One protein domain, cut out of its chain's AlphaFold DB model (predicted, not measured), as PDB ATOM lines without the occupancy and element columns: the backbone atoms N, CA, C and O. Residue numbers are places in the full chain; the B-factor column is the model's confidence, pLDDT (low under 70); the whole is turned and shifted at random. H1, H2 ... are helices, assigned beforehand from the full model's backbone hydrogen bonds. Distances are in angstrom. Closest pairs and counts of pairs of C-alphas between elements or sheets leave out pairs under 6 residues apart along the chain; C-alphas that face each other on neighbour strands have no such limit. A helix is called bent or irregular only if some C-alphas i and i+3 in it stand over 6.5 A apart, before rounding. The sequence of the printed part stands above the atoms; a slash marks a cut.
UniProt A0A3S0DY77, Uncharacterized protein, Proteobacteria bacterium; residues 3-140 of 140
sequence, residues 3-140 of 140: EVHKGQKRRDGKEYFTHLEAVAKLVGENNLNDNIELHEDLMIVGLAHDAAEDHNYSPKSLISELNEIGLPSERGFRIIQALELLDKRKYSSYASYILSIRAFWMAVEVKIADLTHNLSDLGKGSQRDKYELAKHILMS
ATOM      1  N   GLU A   3     -17.219  21.993  29.006       79.50
ATOM      2  CA  GLU A   3     -16.687  21.558  30.308       79.50
ATOM      3  C   GLU A   3     -17.430  22.174  31.502       79.50
ATOM      4  O   GLU A   3     -17.568  21.514  32.524       79.50
ATOM      5  N   VAL A   4     -17.953  23.402  31.361       78.25
ATOM      6  CA  VAL A   4     -18.744  24.072  32.412       78.25
ATOM      7  C   VAL A   4     -20.005  23.262  32.710       78.25
ATOM      8  O   VAL A   4     -20.275  22.967  33.864       78.25
ATOM      9  N   HIS A   5     -20.711  22.809  31.671       78.69
ATOM     10  CA  HIS A   5     -21.962  22.052  31.791       78.69
ATOM     11  C   HIS A   5     -21.766  20.523  31.731       78.69
ATOM     12  O   HIS A   5     -22.694  19.770  31.414       78.69
ATOM     13  N   LYS A   6     -20.551  20.026  31.992       82.50
ATOM     14  CA  LYS A   6     -20.228  18.601  31.867       82.50
ATOM     15  C   LYS A   6     -21.015  17.765  32.871       82.50
ATOM     16  O   LYS A   6     -20.968  17.996  34.073       82.50
ATOM     17  N   GLY A   7     -21.730  16.760  32.369       81.94
ATOM     18  CA  GLY A   7     -22.587  15.900  33.189       81.94
ATOM     19  C   GLY A   7     -23.940  16.518  33.565       81.94
ATOM     20  O   GLY A   7     -24.790  15.800  34.096       81.94
ATOM     21  N   GLN A   8     -24.192  17.793  33.243       83.50
ATOM     22  CA  GLN A   8     -25.513  18.402  33.390       83.50
ATOM     23  C   GLN A   8     -26.455  17.854  32.312       83.50
ATOM     24  O   GLN A   8     -26.114  17.776  31.127       83.50
ATOM     25  N   LYS A   9     -27.666  17.478  32.727       84.94
ATOM     26  CA  LYS A   9     -28.710  16.968  31.834       84.94
ATOM     27  C   LYS A   9     -29.906  17.902  31.788       84.94
ATOM     28  O   LYS A   9     -30.250  18.554  32.772       84.94
ATOM     29  N   ARG A  10     -30.570  17.922  30.638       84.12
ATOM     30  CA  ARG A  10     -31.884  18.531  30.452       84.12
ATOM     31  C   ARG A  10     -32.978  17.673  31.079       84.12
ATOM     32  O   ARG A  10     -32.767  16.511  31.421       84.12
ATOM     33  N   ARG A  11     -34.184  18.240  31.172       77.69
ATOM     34  CA  ARG A  11     -35.377  17.536  31.676       77.69
ATOM     35  C   ARG A  11     -35.737  16.296  30.852       77.69
ATOM     36  O   ARG A  11     -36.259  15.345  31.415       77.69
ATOM     37  N   ASP A  12     -35.438  16.302  29.554       78.69
ATOM     38  CA  ASP A  12     -35.646  15.168  28.645       78.69
ATOM     39  C   ASP A  12     -34.496  14.137  28.681       78.69
ATOM     40  O   ASP A  12     -34.518  13.155  27.945       78.69
ATOM     41  N   GLY A  13     -33.488  14.343  29.536       81.56
ATOM     42  CA  GLY A  13     -32.346  13.448  29.706       81.56
ATOM     43  C   GLY A  13     -31.183  13.675  28.735       81.56
ATOM     44  O   GLY A  13     -30.149  13.019  28.904       81.56
ATOM     45  N   LYS A  14     -31.300  14.597  27.765       83.56
ATOM     46  CA  LYS A  14     -30.196  14.974  26.862       83.56
ATOM     47  C   LYS A  14     -29.125  15.784  27.585       83.56
ATOM     48  O   LYS A  14     -29.370  16.353  28.648       83.56
ATOM     49  N   GLU A  15     -27.935  15.865  26.998       85.81
ATOM     50  CA  GLU A  15     -26.870  16.735  27.505       85.81
ATOM     51  C   GLU A  15     -27.309  18.198  27.483       85.81
ATOM     52  O   GLU A  15     -27.866  18.673  26.490       85.81
ATOM     53  N   TYR A  16     -27.035  18.928  28.564       84.69
ATOM     54  CA  TYR A  16     -27.423  20.332  28.682       84.69
ATOM     55  C   TYR A  16     -26.827  21.204  27.575       84.69
ATOM     56  O   TYR A  16     -27.494  22.101  27.074       84.69
ATOM     57  N   PHE A  17     -25.625  20.868  27.101       85.81
ATOM     58  CA  PHE A  17     -24.968  21.585  26.011       85.81
ATOM     59  C   PHE A  17     -25.818  21.686  24.729       85.81
ATOM     60  O   PHE A  17     -25.736  22.688  24.023       85.81
ATOM     61  N   THR A  18     -26.698  20.710  24.473       85.44
ATOM     62  CA  THR A  18     -27.619  20.748  23.320       85.44
ATOM     63  C   THR A  18     -28.605  21.917  23.382       85.44
ATOM     64  O   THR A  18     -29.046  22.402  22.344       85.44
ATOM     65  N   HIS A  19     -28.942  22.401  24.583       85.88
ATOM     66  CA  HIS A  19     -29.739  23.614  24.763       85.88
ATOM     67  C   HIS A  19     -28.970  24.851  24.304       85.88
ATOM     68  O   HIS A  19     -29.495  25.633  23.518       85.88
ATOM     69  N   LEU A  20     -27.715  24.985  24.738       86.88
ATOM     70  CA  LEU A  20     -26.863  26.130  24.414       86.88
ATOM     71  C   LEU A  20     -26.624  26.245  22.907       86.88
ATOM     72  O   LEU A  20     -26.733  27.333  22.346       86.88
ATOM     73  N   GLU A  21     -26.357  25.118  22.238       86.38
ATOM     74  CA  GLU A  21     -26.226  25.071  20.775       86.38
ATOM     75  C   GLU A  21     -27.513  25.528  20.080       86.38
ATOM     76  O   GLU A  21     -27.470  26.301  19.123       86.38
ATOM     77  N   ALA A  22     -28.668  25.082  20.572       86.81
ATOM     78  CA  ALA A  22     -29.946  25.421  19.971       86.81
ATOM     79  C   ALA A  22     -30.347  26.886  20.222       86.81
ATOM     80  O   ALA A  22     -30.873  27.523  19.312       86.81
ATOM     81  N   VAL A  23     -30.043  27.452  21.394       86.44
ATOM     82  CA  VAL A  23     -30.220  28.888  21.667       86.44
ATOM     83  C   VAL A  23     -29.315  29.714  20.759       86.44
ATOM     84  O   VAL A  23     -29.820  30.583  20.053       86.44
ATOM     85  N   ALA A  24     -28.015  29.414  20.693       84.00
ATOM     86  CA  ALA A  24     -27.079  30.142  19.831       84.00
ATOM     87  C   ALA A  24     -27.511  30.115  18.354       84.00
ATOM     88  O   ALA A  24     -27.455  31.137  17.671       84.00
ATOM     89  N   LYS A  25     -28.019  28.969  17.884       84.31
ATOM     90  CA  LYS A  25     -28.576  28.828  16.537       84.31
ATOM     91  C   LYS A  25     -29.838  29.674  16.330       84.31
ATOM     92  O   LYS A  25     -29.916  30.398  15.344       84.31
ATOM     93  N   LEU A  26     -30.802  29.616  17.253       83.50
ATOM     94  CA  LEU A  26     -32.056  30.377  17.158       83.50
ATOM     95  C   LEU A  26     -31.817  31.889  17.137       83.50
ATOM     96  O   LEU A  26     -32.488  32.609  16.401       83.50
ATOM     97  N   VAL A  27     -30.861  32.374  17.929       82.00
ATOM     98  CA  VAL A  27     -30.488  33.793  17.912       82.00
ATOM     99  C   VAL A  27     -29.912  34.177  16.545       82.00
ATOM    100  O   VAL A  27     -30.275  35.218  15.998       82.00
ATOM    101  N   GLY A  28     -29.072  33.315  15.967       67.88
ATOM    102  CA  GLY A  28     -28.499  33.527  14.642       67.88
ATOM    103  C   GLY A  28     -29.516  33.502  13.495       67.88
ATOM    104  O   GLY A  28     -29.339  34.216  12.514       67.88
ATOM    105  N   GLU A  29     -30.591  32.720  13.615       71.00
ATOM    106  CA  GLU A  29     -31.660  32.638  12.608       71.00
ATOM    107  C   GLU A  29     -32.652  33.813  12.693       71.00
ATOM    108  O   GLU A  29     -33.151  34.267  11.663       71.00
ATOM    109  N   ASN A  30     -32.926  34.328  13.899       64.31
ATOM    110  CA  ASN A  30     -33.845  35.456  14.107       64.31
ATOM    111  C   ASN A  30     -33.213  36.817  13.769       64.31
ATOM    112  O   ASN A  30     -33.924  37.748  13.393       64.31
ATOM    113  N   ASN A  31     -31.885  36.932  13.869       59.75
ATOM    114  CA  ASN A  31     -31.134  38.118  13.465       59.75
ATOM    115  C   ASN A  31     -30.503  37.913  12.083       59.75
ATOM    116  O   ASN A  31     -29.322  37.592  11.959       59.75
ATOM    117  N   LEU A  32     -31.283  38.183  11.034       55.72
ATOM    118  CA  LEU A  32     -30.800  38.361   9.656       55.72
ATOM    119  C   LEU A  32     -30.031  39.689   9.497       55.72
ATOM    120  O   LEU A  32     -30.259  40.438   8.550       55.72
ATOM    121  N   ASN A  33     -29.173  40.041  10.454       55.97
ATOM    122  CA  ASN A  33     -28.309  41.201  10.305       55.97
ATOM    123  C   ASN A  33     -27.150  40.820   9.381       55.97
ATOM    124  O   ASN A  33     -26.410  39.885   9.675       55.97
ATOM    125  N   ASP A  34     -26.924  41.605   8.327       65.06
ATOM    126  CA  ASP A  34     -25.749  41.492   7.442       65.06
ATOM    127  C   ASP A  34     -24.414  41.767   8.176       65.06
ATOM    128  O   ASP A  34     -23.332  41.722   7.589       65.06
ATOM    129  N   ASN A  35     -24.470  42.075   9.477       82.88
ATOM    130  CA  ASN A  35     -23.317  42.312  10.328       82.88
ATOM    131  C   ASN A  35     -22.868  41.018  11.029       82.88
ATOM    132  O   ASN A  35     -23.427  40.607  12.050       82.88
ATOM    133  N   ILE A  36     -21.801  40.428  10.491       84.25
ATOM    134  CA  ILE A  36     -21.170  39.198  10.985       84.25
ATOM    135  C   ILE A  36     -20.722  39.331  12.451       84.25
ATOM    136  O   ILE A  36     -20.922  38.408  13.235       84.25
ATOM    137  N   GLU A  37     -20.180  40.480  12.861       86.94
ATOM    138  CA  GLU A  37     -19.686  40.666  14.233       86.94
ATOM    139  C   GLU A  37     -20.821  40.653  15.260       86.94
ATOM    140  O   GLU A  37     -20.683  40.066  16.332       86.94
ATOM    141  N   LEU A  38     -21.964  41.267  14.934       86.69
ATOM    142  CA  LEU A  38     -23.140  41.245  15.807       86.69
ATOM    143  C   LEU A  38     -23.723  39.837  15.930       86.69
ATOM    144  O   LEU A  38     -24.175  39.456  17.011       86.69
ATOM    145  N   HIS A  39     -23.697  39.071  14.841       86.31
ATOM    146  CA  HIS A  39     -24.123  37.676  14.843       86.31
ATOM    147  C   HIS A  39     -23.224  36.817  15.746       86.31
ATOM    148  O   HIS A  39     -23.719  36.063  16.582       86.31
ATOM    149  N   GLU A  40     -21.905  36.975  15.642       88.19
ATOM    150  CA  GLU A  40     -20.948  36.308  16.527       88.19
ATOM    151  C   GLU A  40     -21.136  36.708  17.999       88.19
ATOM    152  O   GLU A  40     -21.170  35.833  18.866       88.19
ATOM    153  N   ASP A  41     -21.300  38.005  18.292       90.81
ATOM    154  CA  ASP A  41     -21.526  38.506  19.656       90.81
ATOM    155  C   ASP A  41     -22.776  37.850  20.272       90.81
ATOM    156  O   ASP A  41     -22.744  37.350  21.399       90.81
ATOM    157  N   LEU A  42     -23.867  37.781  19.505       91.19
ATOM    158  CA  LEU A  42     -25.111  37.115  19.887       91.19
ATOM    159  C   LEU A  42     -24.925  35.615  20.165       91.19
ATOM    160  O   LEU A  42     -25.442  35.110  21.165       91.19
ATOM    161  N   MET A  43     -24.180  34.903  19.314       89.75
ATOM    162  CA  MET A  43     -23.868  33.485  19.527       89.75
ATOM    163  C   MET A  43     -23.045  33.275  20.799       89.75
ATOM    164  O   MET A  43     -23.327  32.348  21.561       89.75
ATOM    165  N   ILE A  44     -22.058  34.140  21.063       89.88
ATOM    166  CA  ILE A  44     -21.246  34.086  22.286       89.88
ATOM    167  C   ILE A  44     -22.140  34.259  23.516       89.88
ATOM    168  O   ILE A  44     -22.064  33.448  24.443       89.88
ATOM    169  N   VAL A  45     -23.019  35.265  23.522       91.56
ATOM    170  CA  VAL A  45     -23.953  35.483  24.636       91.56
ATOM    171  C   VAL A  45     -24.902  34.292  24.790       91.56
ATOM    172  O   VAL A  45     -25.068  33.799  25.902       91.56
ATOM    173  N   GLY A  46     -25.470  33.772  23.698       90.81
ATOM    174  CA  GLY A  46     -26.345  32.595  23.722       90.81
ATOM    175  C   GLY A  46     -25.670  31.347  24.300       90.81
ATOM    176  O   GLY A  46     -26.278  30.624  25.084       90.81
ATOM    177  N   LEU A  47     -24.389  31.120  24.000       88.69
ATOM    178  CA  LEU A  47     -23.623  30.009  24.574       88.69
ATOM    179  C   LEU A  47     -23.279  30.210  26.057       88.69
ATOM    180  O   LEU A  47     -23.104  29.226  26.775       88.69
ATOM    181  N   ALA A  48     -23.131  31.458  26.503       88.62
ATOM    182  CA  ALA A  48     -22.649  31.796  27.842       88.62
ATOM    183  C   ALA A  48     -23.760  32.160  28.846       88.62
ATOM    184  O   ALA A  48     -23.474  32.247  30.043       88.62
ATOM    185  N   HIS A  49     -25.001  32.371  28.395       88.69
ATOM    186  CA  HIS A  49     -26.069  32.923  29.236       88.69
ATOM    187  C   HIS A  49     -26.367  32.079  30.488       88.69
ATOM    188  O   HIS A  49     -26.423  32.628  31.587       88.69
ATOM    189  N   ASP A  50     -26.452  30.754  30.348       82.69
ATOM    190  CA  ASP A  50     -26.698  29.847  31.477       82.69
ATOM    191  C   ASP A  50     -25.457  29.610  32.339       82.69
ATOM    192  O   ASP A  50     -25.570  29.338  33.531       82.69
ATOM    193  N   ALA A  51     -24.247  29.733  31.786       76.19
ATOM    194  CA  ALA A  51     -23.025  29.591  32.575       76.19
ATOM    195  C   ALA A  51     -22.925  30.701  33.633       76.19
ATOM    196  O   ALA A  51     -22.569  30.430  34.786       76.19
ATOM    197  N   ALA A  52     -23.299  31.929  33.256       67.88
ATOM    198  CA  ALA A  52     -23.408  33.046  34.187       67.88
ATOM    199  C   ALA A  52     -24.425  32.745  35.303       67.88
ATOM    200  O   ALA A  52     -24.146  33.029  36.468       67.88
ATOM    201  N   GLU A  53     -25.560  32.120  34.975       67.25
ATOM    202  CA  GLU A  53     -26.644  31.801  35.913       67.25
ATOM    203  C   GLU A  53     -26.320  30.622  36.855       67.25
ATOM    204  O   GLU A  53     -26.487  30.739  38.076       67.25
ATOM    205  N   ASP A  54     -25.809  29.515  36.310       66.75
ATOM    206  CA  ASP A  54     -25.731  28.215  36.988       66.75
ATOM    207  C   ASP A  54     -24.391  27.956  37.696       66.75
ATOM    208  O   ASP A  54     -24.353  27.244  38.699       66.75
ATOM    209  N   HIS A  55     -23.280  28.527  37.216       65.00
ATOM    210  CA  HIS A  55     -21.932  28.074  37.613       65.00
ATOM    211  C   HIS A  55     -21.130  29.107  38.414       65.00
ATOM    212  O   HIS A  55     -19.919  28.965  38.576       65.00
ATOM    213  N   ASN A  56     -21.786  30.158  38.918       66.38
ATOM    214  CA  ASN A  56     -21.121  31.309  39.550       66.38
ATOM    215  C   ASN A  56     -20.010  31.908  38.656       66.38
ATOM    216  O   ASN A  56     -19.025  32.467  39.143       66.38
ATOM    217  N   TYR A  57     -20.161  31.746  37.338       68.19
ATOM    218  CA  TYR A  57     -19.213  32.216  36.348       68.19
ATOM    219  C   TYR A  57     -19.348  33.733  36.233       68.19
ATOM    220  O   TYR A  57     -20.429  34.258  35.965       68.19
ATOM    221  N   SER A  58     -18.260  34.450  36.496       71.38
ATOM    222  CA  SER A  58     -18.261  35.908  36.452       71.38
ATOM    223  C   SER A  58     -18.216  36.368  34.995       71.38
ATOM    224  O   SER A  58     -17.267  36.024  34.293       71.38
ATOM    225  N   PRO A  59     -19.136  37.230  34.526       72.19
ATOM    226  CA  PRO A  59     -19.008  37.847  33.203       72.19
ATOM    227  C   PRO A  59     -17.651  38.542  32.986       72.19
ATOM    228  O   PRO A  59     -17.185  38.671  31.859       72.19
ATOM    229  N   LYS A  60     -16.964  38.935  34.069       71.00
ATOM    230  CA  LYS A  60     -15.616  39.511  34.012       71.00
ATOM    231  C   LYS A  60     -14.508  38.494  33.737       71.00
ATOM    232  O   LYS A  60     -13.502  38.896  33.170       71.00
ATOM    233  N   SER A  61     -14.644  37.219  34.117       73.75
ATOM    234  CA  SER A  61     -13.641  36.209  33.730       73.75
ATOM    235  C   SER A  61     -13.710  35.917  32.233       73.75
ATOM    236  O   SER A  61     -12.671  35.742  31.605       73.75
ATOM    237  N   LEU A  62     -14.910  36.005  31.649       75.50
ATOM    238  CA  LEU A  62     -15.103  35.878  30.207       75.50
ATOM    239  C   LEU A  62     -14.349  36.958  29.419       75.50
ATOM    240  O   LEU A  62     -13.847  36.671  28.344       75.50
ATOM    241  N   ILE A  63     -14.213  38.180  29.947       73.56
ATOM    242  CA  ILE A  63     -13.438  39.260  29.302       73.56
ATOM    243  C   ILE A  63     -12.008  38.839  29.030       73.56
ATOM    244  O   ILE A  63     -11.499  39.091  27.945       73.56
ATOM    245  N   SER A  64     -11.347  38.263  30.033       75.44
ATOM    246  CA  SER A  64      -9.948  37.875  29.905       75.44
ATOM    247  C   SER A  64      -9.804  36.811  28.824       75.44
ATOM    248  O   SER A  64      -8.983  36.975  27.930       75.44
ATOM    249  N   GLU A  65     -10.685  35.807  28.830       80.94
ATOM    250  CA  GLU A  65     -10.728  34.763  27.801       80.94
ATOM    251  C   GLU A  65     -11.021  35.344  26.401       80.94
ATOM    252  O   GLU A  65     -10.367  34.980  25.426       80.94
ATOM    253  N   LEU A  66     -11.960  36.292  26.288       80.56
ATOM    254  CA  LEU A  66     -12.311  36.947  25.022       80.56
ATOM    255  C   LEU A  66     -11.192  37.868  24.503       80.56
ATOM    256  O   LEU A  66     -10.938  37.925  23.301       80.56
ATOM    257  N   ASN A  67     -10.494  38.571  25.392       78.50
ATOM    258  CA  ASN A  67      -9.350  39.407  25.032       78.50
ATOM    259  C   ASN A  67      -8.154  38.555  24.586       78.50
ATOM    260  O   ASN A  67      -7.457  38.937  23.648       78.50
ATOM    261  N   GLU A  68      -7.921  37.403  25.223       82.44
ATOM    262  CA  GLU A  68      -6.856  36.462  24.846       82.44
ATOM    263  C   GLU A  68      -7.034  35.918  23.423       82.44
ATOM    264  O   GLU A  68      -6.047  35.705  22.719       82.44
ATOM    265  N   ILE A  69      -8.280  35.765  22.963       81.25
ATOM    266  CA  ILE A  69      -8.591  35.374  21.578       81.25
ATOM    267  C   ILE A  69      -8.678  36.569  20.609       81.25
ATOM    268  O   ILE A  69      -9.039  36.390  19.447       81.25
ATOM    269  N   GLY A  70      -8.333  37.781  21.059       82.62
ATOM    270  CA  GLY A  70      -8.234  38.977  20.220       82.62
ATOM    271  C   GLY A  70      -9.557  39.689  19.931       82.62
ATOM    272  O   GLY A  70      -9.619  40.478  18.987       82.62
ATOM    273  N   LEU A  71     -10.615  39.439  20.711       85.25
ATOM    274  CA  LEU A  71     -11.899  40.116  20.527       85.25
ATOM    275  C   LEU A  71     -11.777  41.614  20.901       85.25
ATOM    276  O   LEU A  71     -11.326  41.931  22.004       85.25
ATOM    277  N   PRO A  72     -12.182  42.554  20.023       86.38
ATOM    278  CA  PRO A  72     -12.156  43.984  20.321       86.38
ATOM    279  C   PRO A  72     -12.889  44.339  21.620       86.38
ATOM    280  O   PRO A  72     -13.997  43.859  21.869       86.38
ATOM    281  N   SER A  73     -12.322  45.248  22.420       84.06
ATOM    282  CA  SER A  73     -12.871  45.585  23.743       84.06
ATOM    283  C   SER A  73     -14.323  46.064  23.692       84.06
ATOM    284  O   SER A  73     -15.102  45.722  24.575       84.06
ATOM    285  N   GLU A  74     -14.725  46.798  22.651       87.88
ATOM    286  CA  GLU A  74     -16.116  47.241  22.473       87.88
ATOM    287  C   GLU A  74     -17.103  46.076  22.318       87.88
ATOM    288  O   GLU A  74     -18.183  46.104  22.913       87.88
ATOM    289  N   ARG A  75     -16.728  45.036  21.559       90.00
ATOM    290  CA  ARG A  75     -17.519  43.802  21.428       90.00
ATOM    291  C   ARG A  75     -17.614  43.102  22.783       90.00
ATOM    292  O   ARG A  75     -18.708  42.757  23.226       90.00
ATOM    293  N   GLY A  76     -16.488  43.016  23.494       89.56
ATOM    294  CA  GLY A  76     -16.421  42.463  24.846       89.56
ATOM    295  C   GLY A  76     -17.382  43.170  25.808       89.56
ATOM    296  O   GLY A  76     -18.198  42.510  26.449       89.56
ATOM    297  N   PHE A  77     -17.357  44.508  25.850       89.00
ATOM    298  CA  PHE A  77     -18.257  45.319  26.683       89.00
ATOM    299  C   PHE A  77     -19.737  45.028  26.429       89.00
ATOM    300  O   PHE A  77     -20.491  44.845  27.389       89.00
ATOM    301  N   ARG A  78     -20.150  44.922  25.162       91.19
ATOM    302  CA  ARG A  78     -21.541  44.592  24.811       91.19
ATOM    303  C   ARG A  78     -21.935  43.178  25.246       91.19
ATOM    304  O   ARG A  78     -23.014  43.009  25.812       91.19
ATOM    305  N   ILE A  79     -21.062  42.189  25.045       91.94
ATOM    306  CA  ILE A  79     -21.295  40.794  25.461       91.94
ATOM    307  C   ILE A  79     -21.508  40.712  26.980       91.94
ATOM    308  O   ILE A  79     -22.476  40.111  27.445       91.94
ATOM    309  N   ILE A  80     -20.650  41.363  27.770       90.19
ATOM    310  CA  ILE A  80     -20.765  41.371  29.240       90.19
ATOM    311  C   ILE A  80     -22.052  42.047  29.677       90.19
ATOM    312  O   ILE A  80     -22.730  41.538  30.565       90.19
ATOM    313  N   GLN A  81     -22.393  43.186  29.068       92.50
ATOM    314  CA  GLN A  81     -23.612  43.908  29.405       92.50
ATOM    315  C   GLN A  81     -24.846  43.023  29.200       92.50
ATOM    316  O   GLN A  81     -25.724  43.000  30.065       92.50
ATOM    317  N   ALA A  82     -24.892  42.240  28.116       93.50
ATOM    318  CA  ALA A  82     -25.956  41.261  27.913       93.50
ATOM    319  C   ALA A  82     -25.962  40.181  29.003       93.50
ATOM    320  O   ALA A  82     -27.001  39.941  29.616       93.50
ATOM    321  N   LEU A  83     -24.815  39.555  29.281       92.19
ATOM    322  CA  LEU A  83     -24.708  38.483  30.279       92.19
ATOM    323  C   LEU A  83     -25.067  38.954  31.692       92.19
ATOM    324  O   LEU A  83     -25.734  38.244  32.438       92.19
ATOM    325  N   GLU A  84     -24.682  40.176  32.049       91.06
ATOM    326  CA  GLU A  84     -25.051  40.788  33.319       91.06
ATOM    327  C   GLU A  84     -26.552  41.049  33.443       91.06
ATOM    328  O   GLU A  84     -27.085  40.961  34.549       91.06
ATOM    329  N   LEU A  85     -27.230  41.399  32.348       93.56
ATOM    330  CA  LEU A  85     -28.683  41.559  32.345       93.56
ATOM    331  C   LEU A  85     -29.399  40.210  32.392       93.56
ATOM    332  O   LEU A  85     -30.467  40.122  32.995       93.56
ATOM    333  N   LEU A  86     -28.809  39.174  31.791       93.06
ATOM    334  CA  LEU A  86     -29.351  37.817  31.748       93.06
ATOM    335  C   LEU A  86     -29.204  37.064  33.078       93.06
ATOM    336  O   LEU A  86     -29.982  36.140  33.311       93.06
ATOM    337  N   ASP A  87     -28.317  37.496  33.981       91.00
ATOM    338  CA  ASP A  87     -28.208  36.947  35.337       91.00
ATOM    339  C   ASP A  87     -29.415  37.331  36.212       91.00
ATOM    340  O   ASP A  87     -29.452  38.371  36.884       91.00
ATOM    341  N   LYS A  88     -30.406  36.436  36.262       89.88
ATOM    342  CA  LYS A  88     -31.644  36.629  37.029       89.88
ATOM    343  C   LYS A  88     -31.423  36.838  38.535       89.88
ATOM    344  O   LYS A  88     -32.309  37.381  39.196       89.88
ATOM    345  N   ARG A  89     -30.280  36.421  39.099       88.88
ATOM    346  CA  ARG A  89     -29.986  36.507  40.547       88.88
ATOM    347  C   ARG A  89     -29.748  37.946  41.005       88.88
ATOM    348  O   ARG A  89     -29.859  38.229  42.194       88.88
ATOM    349  N   LYS A  90     -29.469  38.864  40.073       89.50
ATOM    350  CA  LYS A  90     -29.315  40.303  40.345       89.50
ATOM    351  C   LYS A  90     -30.646  41.011  40.626       89.50
ATOM    352  O   LYS A  90     -30.639  42.184  40.994       89.50
ATOM    353  N   TYR A  91     -31.779  40.324  40.471       92.88
ATOM    354  CA  TYR A  91     -33.107  40.923  40.559       92.88
ATOM    355  C   TYR A  91     -33.943  40.303  41.675       92.88
ATOM    356  O   TYR A  91     -33.960  39.095  41.886       92.88
ATOM    357  N   SER A  92     -34.706  41.150  42.364       93.31
ATOM    358  CA  SER A  92     -35.595  40.753  43.461       93.31
ATOM    359  C   SER A  92     -36.849  39.996  43.009       93.31
ATOM    360  O   SER A  92     -37.527  39.381  43.829       93.31
ATOM    361  N   SER A  93     -37.193  40.049  41.719       95.88
ATOM    362  CA  SER A  93     -38.364  39.376  41.166       95.88
ATOM    363  C   SER A  93     -38.154  39.005  39.701       95.88
ATOM    364  O   SER A  93     -37.373  39.629  38.983       95.88
ATOM    365  N   TYR A  94     -38.920  38.026  39.220       94.62
ATOM    366  CA  TYR A  94     -38.903  37.673  37.801       94.62
ATOM    367  C   TYR A  94     -39.428  38.811  36.910       94.62
ATOM    368  O   TYR A  94     -38.943  38.988  35.801       94.62
ATOM    369  N   ALA A  95     -40.382  39.612  37.399       95.69
ATOM    370  CA  ALA A  95     -40.893  40.760  36.654       95.69
ATOM    371  C   ALA A  95     -39.815  41.841  36.474       95.69
ATOM    372  O   ALA A  95     -39.605  42.306  35.357       95.69
ATOM    373  N   SER A  96     -39.090  42.200  37.542       96.81
ATOM    374  CA  SER A  96     -37.984  43.165  37.452       96.81
ATOM    375  C   SER A  96     -36.837  42.653  36.578       96.81
ATOM    376  O   SER A  96     -36.290  43.431  35.802       96.81
ATOM    377  N   TYR A  97     -36.545  41.350  36.621       96.12
ATOM    378  CA  TYR A  97     -35.620  40.706  35.687       96.12
ATOM    379  C   TYR A  97     -36.055  40.894  34.226       96.12
ATOM    380  O   TYR A  97     -35.322  41.498  33.449       96.12
ATOM    381  N   ILE A  98     -37.267  40.473  33.847       97.00
ATOM    382  CA  ILE A  98     -37.734  40.588  32.455       97.00
ATOM    383  C   ILE A  98     -37.801  42.048  31.985       97.00
ATOM    384  O   ILE A  98     -37.411  42.344  30.857       97.00
ATOM    385  N   LEU A  99     -38.235  42.979  32.840       96.12
ATOM    386  CA  LEU A  99     -38.268  44.403  32.492       96.12
ATOM    387  C   LEU A  99     -36.867  44.996  32.293       96.12
ATOM    388  O   LEU A  99     -36.693  45.821  31.403       96.12
ATOM    389  N   SER A 100     -35.869  44.567  33.070       96.31
ATOM    390  CA  SER A 100     -34.488  45.046  32.916       96.31
ATOM    391  C   SER A 100     -33.847  44.614  31.594       96.31
ATOM    392  O   SER A 100     -33.129  45.399  30.979       96.31
ATOM    393  N   ILE A 101     -34.162  43.405  31.114       96.81
ATOM    394  CA  ILE A 101     -33.643  42.863  29.851       96.81
ATOM    395  C   ILE A 101     -34.037  43.761  28.672       96.81
ATOM    396  O   ILE A 101     -33.235  43.956  27.764       96.81
ATOM    397  N   ARG A 102     -35.226  44.383  28.716       94.88
ATOM    398  CA  ARG A 102     -35.724  45.290  27.661       94.88
ATOM    399  C   ARG A 102     -34.810  46.484  27.386       94.88
ATOM    400  O   ARG A 102     -34.920  47.088  26.325       94.88
ATOM    401  N   ALA A 103     -33.922  46.836  28.316       91.94
ATOM    402  CA  ALA A 103     -32.978  47.931  28.134       91.94
ATOM    403  C   ALA A 103     -31.848  47.607  27.138       91.94
ATOM    404  O   ALA A 103     -31.126  48.520  26.737       91.94
ATOM    405  N   PHE A 104     -31.665  46.338  26.747       95.19
ATOM    406  CA  PHE A 104     -30.562  45.933  25.880       95.19
ATOM    407  C   PHE A 104     -30.968  44.865  24.866       95.19
ATOM    408  O   PHE A 104     -31.240  43.717  25.214       95.19
ATOM    409  N   TRP A 105     -30.949  45.239  23.586       92.50
ATOM    410  CA  TRP A 105     -31.446  44.415  22.482       92.50
ATOM    411  C   TRP A 105     -30.793  43.022  22.422       92.50
ATOM    412  O   TRP A 105     -31.485  42.030  22.246       92.50
ATOM    413  N   MET A 106     -29.484  42.910  22.664       92.88
ATOM    414  CA  MET A 106     -28.780  41.623  22.606       92.88
ATOM    415  C   MET A 106     -29.259  40.659  23.705       92.88
ATOM    416  O   MET A 106     -29.394  39.460  23.473       92.88
ATOM    417  N   ALA A 107     -29.574  41.189  24.894       94.69
ATOM    418  CA  ALA A 107     -30.154  40.401  25.980       94.69
ATOM    419  C   ALA A 107     -31.604  39.996  25.666       94.69
ATOM    420  O   ALA A 107     -32.006  38.880  25.990       94.69
ATOM    421  N   VAL A 108     -32.375  40.874  25.011       94.88
ATOM    422  CA  VAL A 108     -33.736  40.571  24.535       94.88
ATOM    423  C   VAL A 108     -33.716  39.389  23.567       94.88
ATOM    424  O   VAL A 108     -34.416  38.406  23.801       94.88
ATOM    425  N   GLU A 109     -32.878  39.450  22.534       93.69
ATOM    426  CA  GLU A 109     -32.772  38.421  21.490       93.69
ATOM    427  C   GLU A 109     -32.407  37.052  22.067       93.69
ATOM    428  O   GLU A 109     -33.096  36.053  21.834       93.69
ATOM    429  N   VAL A 110     -31.369  37.015  22.904       94.38
ATOM    430  CA  VAL A 110     -30.946  35.782  23.574       94.38
ATOM    431  C   VAL A 110     -32.045  35.257  24.490       94.38
ATOM    432  O   VAL A 110     -32.329  34.058  24.473       94.38
ATOM    433  N   LYS A 111     -32.732  36.128  25.242       95.38
ATOM    434  CA  LYS A 111     -33.797  35.672  26.140       95.38
ATOM    435  C   LYS A 111     -35.016  35.152  25.386       95.38
ATOM    436  O   LYS A 111     -35.638  34.189  25.830       95.38
ATOM    437  N   ILE A 112     -35.363  35.744  24.246       94.94
ATOM    438  CA  ILE A 112     -36.438  35.245  23.383       94.94
ATOM    439  C   ILE A 112     -36.079  33.865  22.822       94.94
ATOM    440  O   ILE A 112     -36.943  32.981  22.812       94.94
ATOM    441  N   ALA A 113     -34.836  33.654  22.388       94.00
ATOM    442  CA  ALA A 113     -34.371  32.357  21.902       94.00
ATOM    443  C   ALA A 113     -34.384  31.285  23.005       94.00
ATOM    444  O   ALA A 113     -34.951  30.211  22.794       94.00
ATOM    445  N   ASP A 114     -33.868  31.605  24.196       94.31
ATOM    446  CA  ASP A 114     -33.932  30.753  25.393       94.31
ATOM    447  C   ASP A 114     -35.381  30.364  25.735       94.31
ATOM    448  O   ASP A 114     -35.733  29.183  25.801       94.31
ATOM    449  N   LEU A 115     -36.277  31.350  25.863       95.00
ATOM    450  CA  LEU A 115     -37.693  31.101  26.147       95.00
ATOM    451  C   LEU A 115     -38.350  30.254  25.053       95.00
ATOM    452  O   LEU A 115     -39.136  29.364  25.364       95.00
ATOM    453  N   THR A 116     -38.028  30.500  23.782       93.94
ATOM    454  CA  THR A 116     -38.565  29.735  22.648       93.94
ATOM    455  C   THR A 116     -38.142  28.275  22.718       93.94
ATOM    456  O   THR A 116     -38.996  27.395  22.597       93.94
ATOM    457  N   HIS A 117     -36.862  28.017  22.980       91.62
ATOM    458  CA  HIS A 117     -36.373  26.663  23.166       91.62
ATOM    459  C   HIS A 117     -37.004  26.010  24.401       91.62
ATOM    460  O   HIS A 117     -37.427  24.860  24.363       91.62
ATOM    461  N   ASN A 118     -37.096  26.709  25.528       90.88
ATOM    462  CA  ASN A 118     -37.696  26.127  26.725       90.88
ATOM    463  C   ASN A 118     -39.182  25.797  26.523       90.88
ATOM    464  O   ASN A 118     -39.665  24.772  27.005       90.88
ATOM    465  N   LEU A 119     -39.910  26.629  25.780       93.31
ATOM    466  CA  LEU A 119     -41.321  26.416  25.461       93.31
ATOM    467  C   LEU A 119     -41.574  25.235  24.511       93.31
ATOM    468  O   LEU A 119     -42.699  24.724  24.523       93.31
ATOM    469  N   SER A 120     -40.584  24.783  23.725       89.69
ATOM    470  CA  SER A 120     -40.730  23.580  22.883       89.69
ATOM    471  C   SER A 120     -40.816  22.299  23.706       89.69
ATOM    472  O   SER A 120     -41.469  21.346  23.290       89.69
ATOM    473  N   ASP A 121     -40.201  22.303  24.891       86.69
ATOM    474  CA  ASP A 121     -40.081  21.124  25.753       86.69
ATOM    475  C   ASP A 121     -41.031  21.182  26.967       86.69
ATOM    476  O   ASP A 121     -41.172  20.209  27.712       86.69
ATOM    477  N   LEU A 122     -41.692  22.325  27.197       88.25
ATOM    478  CA  LEU A 122     -42.620  22.526  28.312       88.25
ATOM    479  C   LEU A 122     -44.058  22.132  27.954       88.25
ATOM    480  O   LEU A 122     -44.704  22.736  27.092       88.25
ATOM    481  N   GLY A 123     -44.605  21.189  28.725       90.12
ATOM    482  CA  GLY A 123     -46.040  20.908  28.760       90.12
ATOM    483  C   GLY A 123     -46.866  22.051  29.368       90.12
ATOM    484  O   GLY A 123     -46.332  23.053  29.846       90.12
ATOM    485  N   LYS A 124     -48.196  21.895  29.362       91.44
ATOM    486  CA  LYS A 124     -49.126  22.864  29.971       91.44
ATOM    487  C   LYS A 124     -48.848  23.029  31.469       91.44
ATOM    488  O   LYS A 124     -48.630  22.041  32.167       91.44
ATOM    489  N   GLY A 125     -48.909  24.265  31.961       94.38
ATOM    490  CA  GLY A 125     -48.787  24.578  33.384       94.38
ATOM    491  C   GLY A 125     -48.234  25.977  33.639       94.38
ATOM    492  O   GLY A 125     -47.783  26.660  32.724       94.38
ATOM    493  N   SER A 126     -48.183  26.362  34.914       94.12
ATOM    494  CA  SER A 126     -47.808  27.717  35.349       94.12
ATOM    495  C   SER A 126     -46.434  28.179  34.855       94.12
ATOM    496  O   SER A 126     -46.222  29.362  34.597       94.12
ATOM    497  N   GLN A 127     -45.483  27.254  34.693       93.75
ATOM    498  CA  GLN A 127     -44.154  27.575  34.174       93.75
ATOM    499  C   GLN A 127     -44.186  27.957  32.690       93.75
ATOM    500  O   GLN A 127     -43.418  28.826  32.272       93.75
ATOM    501  N   ARG A 128     -45.065  27.319  31.910       94.75
ATOM    502  CA  ARG A 128     -45.279  27.645  30.501       94.75
ATOM    503  C   ARG A 128     -45.923  29.022  30.382       94.75
ATOM    504  O   ARG A 128     -45.361  29.871  29.702       94.75
ATOM    505  N   ASP A 129     -46.995  29.271  31.132       96.31
ATOM    506  CA  ASP A 129     -47.710  30.556  31.129       96.31
ATOM    507  C   ASP A 129     -46.770  31.717  31.496       96.31
ATOM    508  O   ASP A 129     -46.750  32.765  30.849       96.31
ATOM    509  N   LYS A 130     -45.909  31.500  32.499       96.38
ATOM    510  CA  LYS A 130     -44.868  32.453  32.903       96.38
ATOM    511  C   LYS A 130     -43.893  32.776  31.763       96.38
ATOM    512  O   LYS A 130     -43.505  33.934  31.613       96.38
ATOM    513  N   TYR A 131     -43.461  31.775  30.996       96.75
ATOM    514  CA  TYR A 131     -42.511  31.956  29.892       96.75
ATOM    515  C   TYR A 131     -43.168  32.567  28.653       96.75
ATOM    516  O   TYR A 131     -42.548  33.403  27.998       96.75
ATOM    517  N   GLU A 132     -44.423  32.224  28.364       96.75
ATOM    518  CA  GLU A 132     -45.206  32.856  27.297       96.75
ATOM    519  C   GLU A 132     -45.431  34.346  27.587       96.75
ATOM    520  O   GLU A 132     -45.185  35.179  26.713       96.75
ATOM    521  N   LEU A 133     -45.786  34.708  28.828       97.12
ATOM    522  CA  LEU A 133     -45.921  36.109  29.238       97.12
ATOM    523  C   LEU A 133     -44.591  36.867  29.140       97.12
ATOM    524  O   LEU A 133     -44.556  37.977  28.614       97.12
ATOM    525  N   ALA A 134     -43.493  36.276  29.618       97.25
ATOM    526  CA  ALA A 134     -42.172  36.893  29.516       97.25
ATOM    527  C   ALA A 134     -41.779  37.148  28.056       97.25
ATOM    528  O   ALA A 134     -41.354  38.250  27.719       97.25
ATOM    529  N   LYS A 135     -41.980  36.153  27.182       96.62
ATOM    530  CA  LYS A 135     -41.711  36.283  25.749       96.62
ATOM    531  C   LYS A 135     -42.574  37.380  25.124       96.62
ATOM    532  O   LYS A 135     -42.050  38.199  24.380       96.62
ATOM    533  N   HIS A 136     -43.859  37.451  25.472       96.62
ATOM    534  CA  HIS A 136     -44.751  38.507  24.993       96.62
ATOM    535  C   HIS A 136     -44.281  39.911  25.413       96.62
ATOM    536  O   HIS A 136     -44.230  40.805  24.578       96.62
ATOM    537  N   ILE A 137     -43.868  40.091  26.675       96.31
ATOM    538  CA  ILE A 137     -43.340  41.367  27.194       96.31
ATOM    539  C   ILE A 137     -42.055  41.799  26.470       96.31
ATOM    540  O   ILE A 137     -41.815  42.994  26.315       96.31
ATOM    541  N   LEU A 138     -41.206  40.849  26.075       95.56
ATOM    542  CA  LEU A 138     -39.949  41.131  25.379       95.56
ATOM    543  C   LEU A 138     -40.144  41.433  23.885       95.56
ATOM    544  O   LEU A 138     -39.299  42.097  23.297       95.56
ATOM    545  N   MET A 139     -41.240  40.960  23.289       92.44
ATOM    546  CA  MET A 139     -41.589  41.199  21.882       92.44
ATOM    547  C   MET A 139     -42.465  42.445  21.664       92.44
ATOM    548  O   MET A 139     -42.700  42.816  20.515       92.44
ATOM    549  N   SER A 140     -42.985  43.049  22.739       87.94
ATOM    550  CA  SER A 140     -43.788  44.285  22.715       87.94
ATOM    551  C   SER A 140     -42.917  45.534  22.716       87.94
ATOM    552  O   SER A 140     -43.282  46.511  22.037       87.94
TER     553      SER A 140
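Overview. This is residues 3 to 140 of the 140 residues of an uncharacterized protein of Proteobacteria bacterium (UniProt A0A3S0DY77). H2 and H6 lie nearest the middle of a compact cluster of seven helices, with H1 packed on both and the last part of H4 reaching both. The hairpin of H3 and H4 reaches out to one end of the longest axis and the hairpin of H6 and H7 to the other, while H5 packs on H4 and H7. Before H1, residues 3 to 16 form a long stretch with no named element. The printed part has 138 residues, with H1 to H7 in chain order and no named strand, so its class is all helix. The whole is compact, with a radius of gyration of the C-alphas of 14.7 A, and spans 45 by 36 by 33 A.

Arrangement. Begin after residue 16: H1, residues 17 to 30, and H2, residues 36 to 54, form a helical hairpin. They touch, their closest C-alphas those of Ala 24 and Met 43 at 4.6 A, at a steep tilt of 35.3 degrees, only just past shallow. H2 is irregular, with C-alphas 47 and 50 at 7.6 A, and has a kink of 32 degrees near residue 47. Next come H3, residues 59 to 68, and H4, residues 73 to 86, a hairpin whose closest C-alphas, Pro 59 and Ile 80, are 5.6 A apart. H4 touches H2, closest at C-alphas His 49 and Leu 83, 5.8 A. H5, residues 94 to 101, touches residues 85 to 86 of H4, closest at C-alphas Leu 85 and Ile 101, 5.7 A; the two form a hairpin. H6, residues 105 to 121, is with H4 a hub, each touching four helices. H6 touches H1 at a steep tilt of 57 degrees, closest at C-alphas Val 23 and Ala 113, 5.4 A. Residues 42 to 46 of H2 touch H6, closest at C-alphas Gly 46 and Val 110, 5.6 A. Residues 82 to 86 of H4 touch residues 106 to 111 of H6, closest at C-alphas Ala 82 and Ala 107, 4.7 A. H7, residues 126 to 139, makes a hairpin with H6 at a shallow tilt of 31 degrees, closest at C-alphas Ile 112 and Lys 135, 5.9 A. Residues 134 to 138 of H7 touch H5, closest at C-alphas Ile 98 and Ala 134, 6.5 A. H3 and H7 are apart. Every O i to N i+4 pair is within hydrogen-bond range in H1, H4, H5 and H7, against 12 of 15 in H2, 4 of 6 in H3 and 12 of 13 in H6.

Along the chain. Find C-alpha 17 at (-24.968, 21.585, 26.011), from which H1 runs 20.3 A. H2 is 28.6 A long, H3 14.8 A, H4 19.9 A, H5 10.9 A and H6 25.1 A. H7 runs 20.0 A to C-alpha 139 at (-41.589, 41.199, 21.882).

Size, cuts and confidence. Look for the farthest C-alphas at Gly 70 and Lys 124, 45.0 A apart. The printed part has no cut, and no link between named helices is long. Confidence is under 70 at residue 28, residues 30 to 34 and residues 52 to 57.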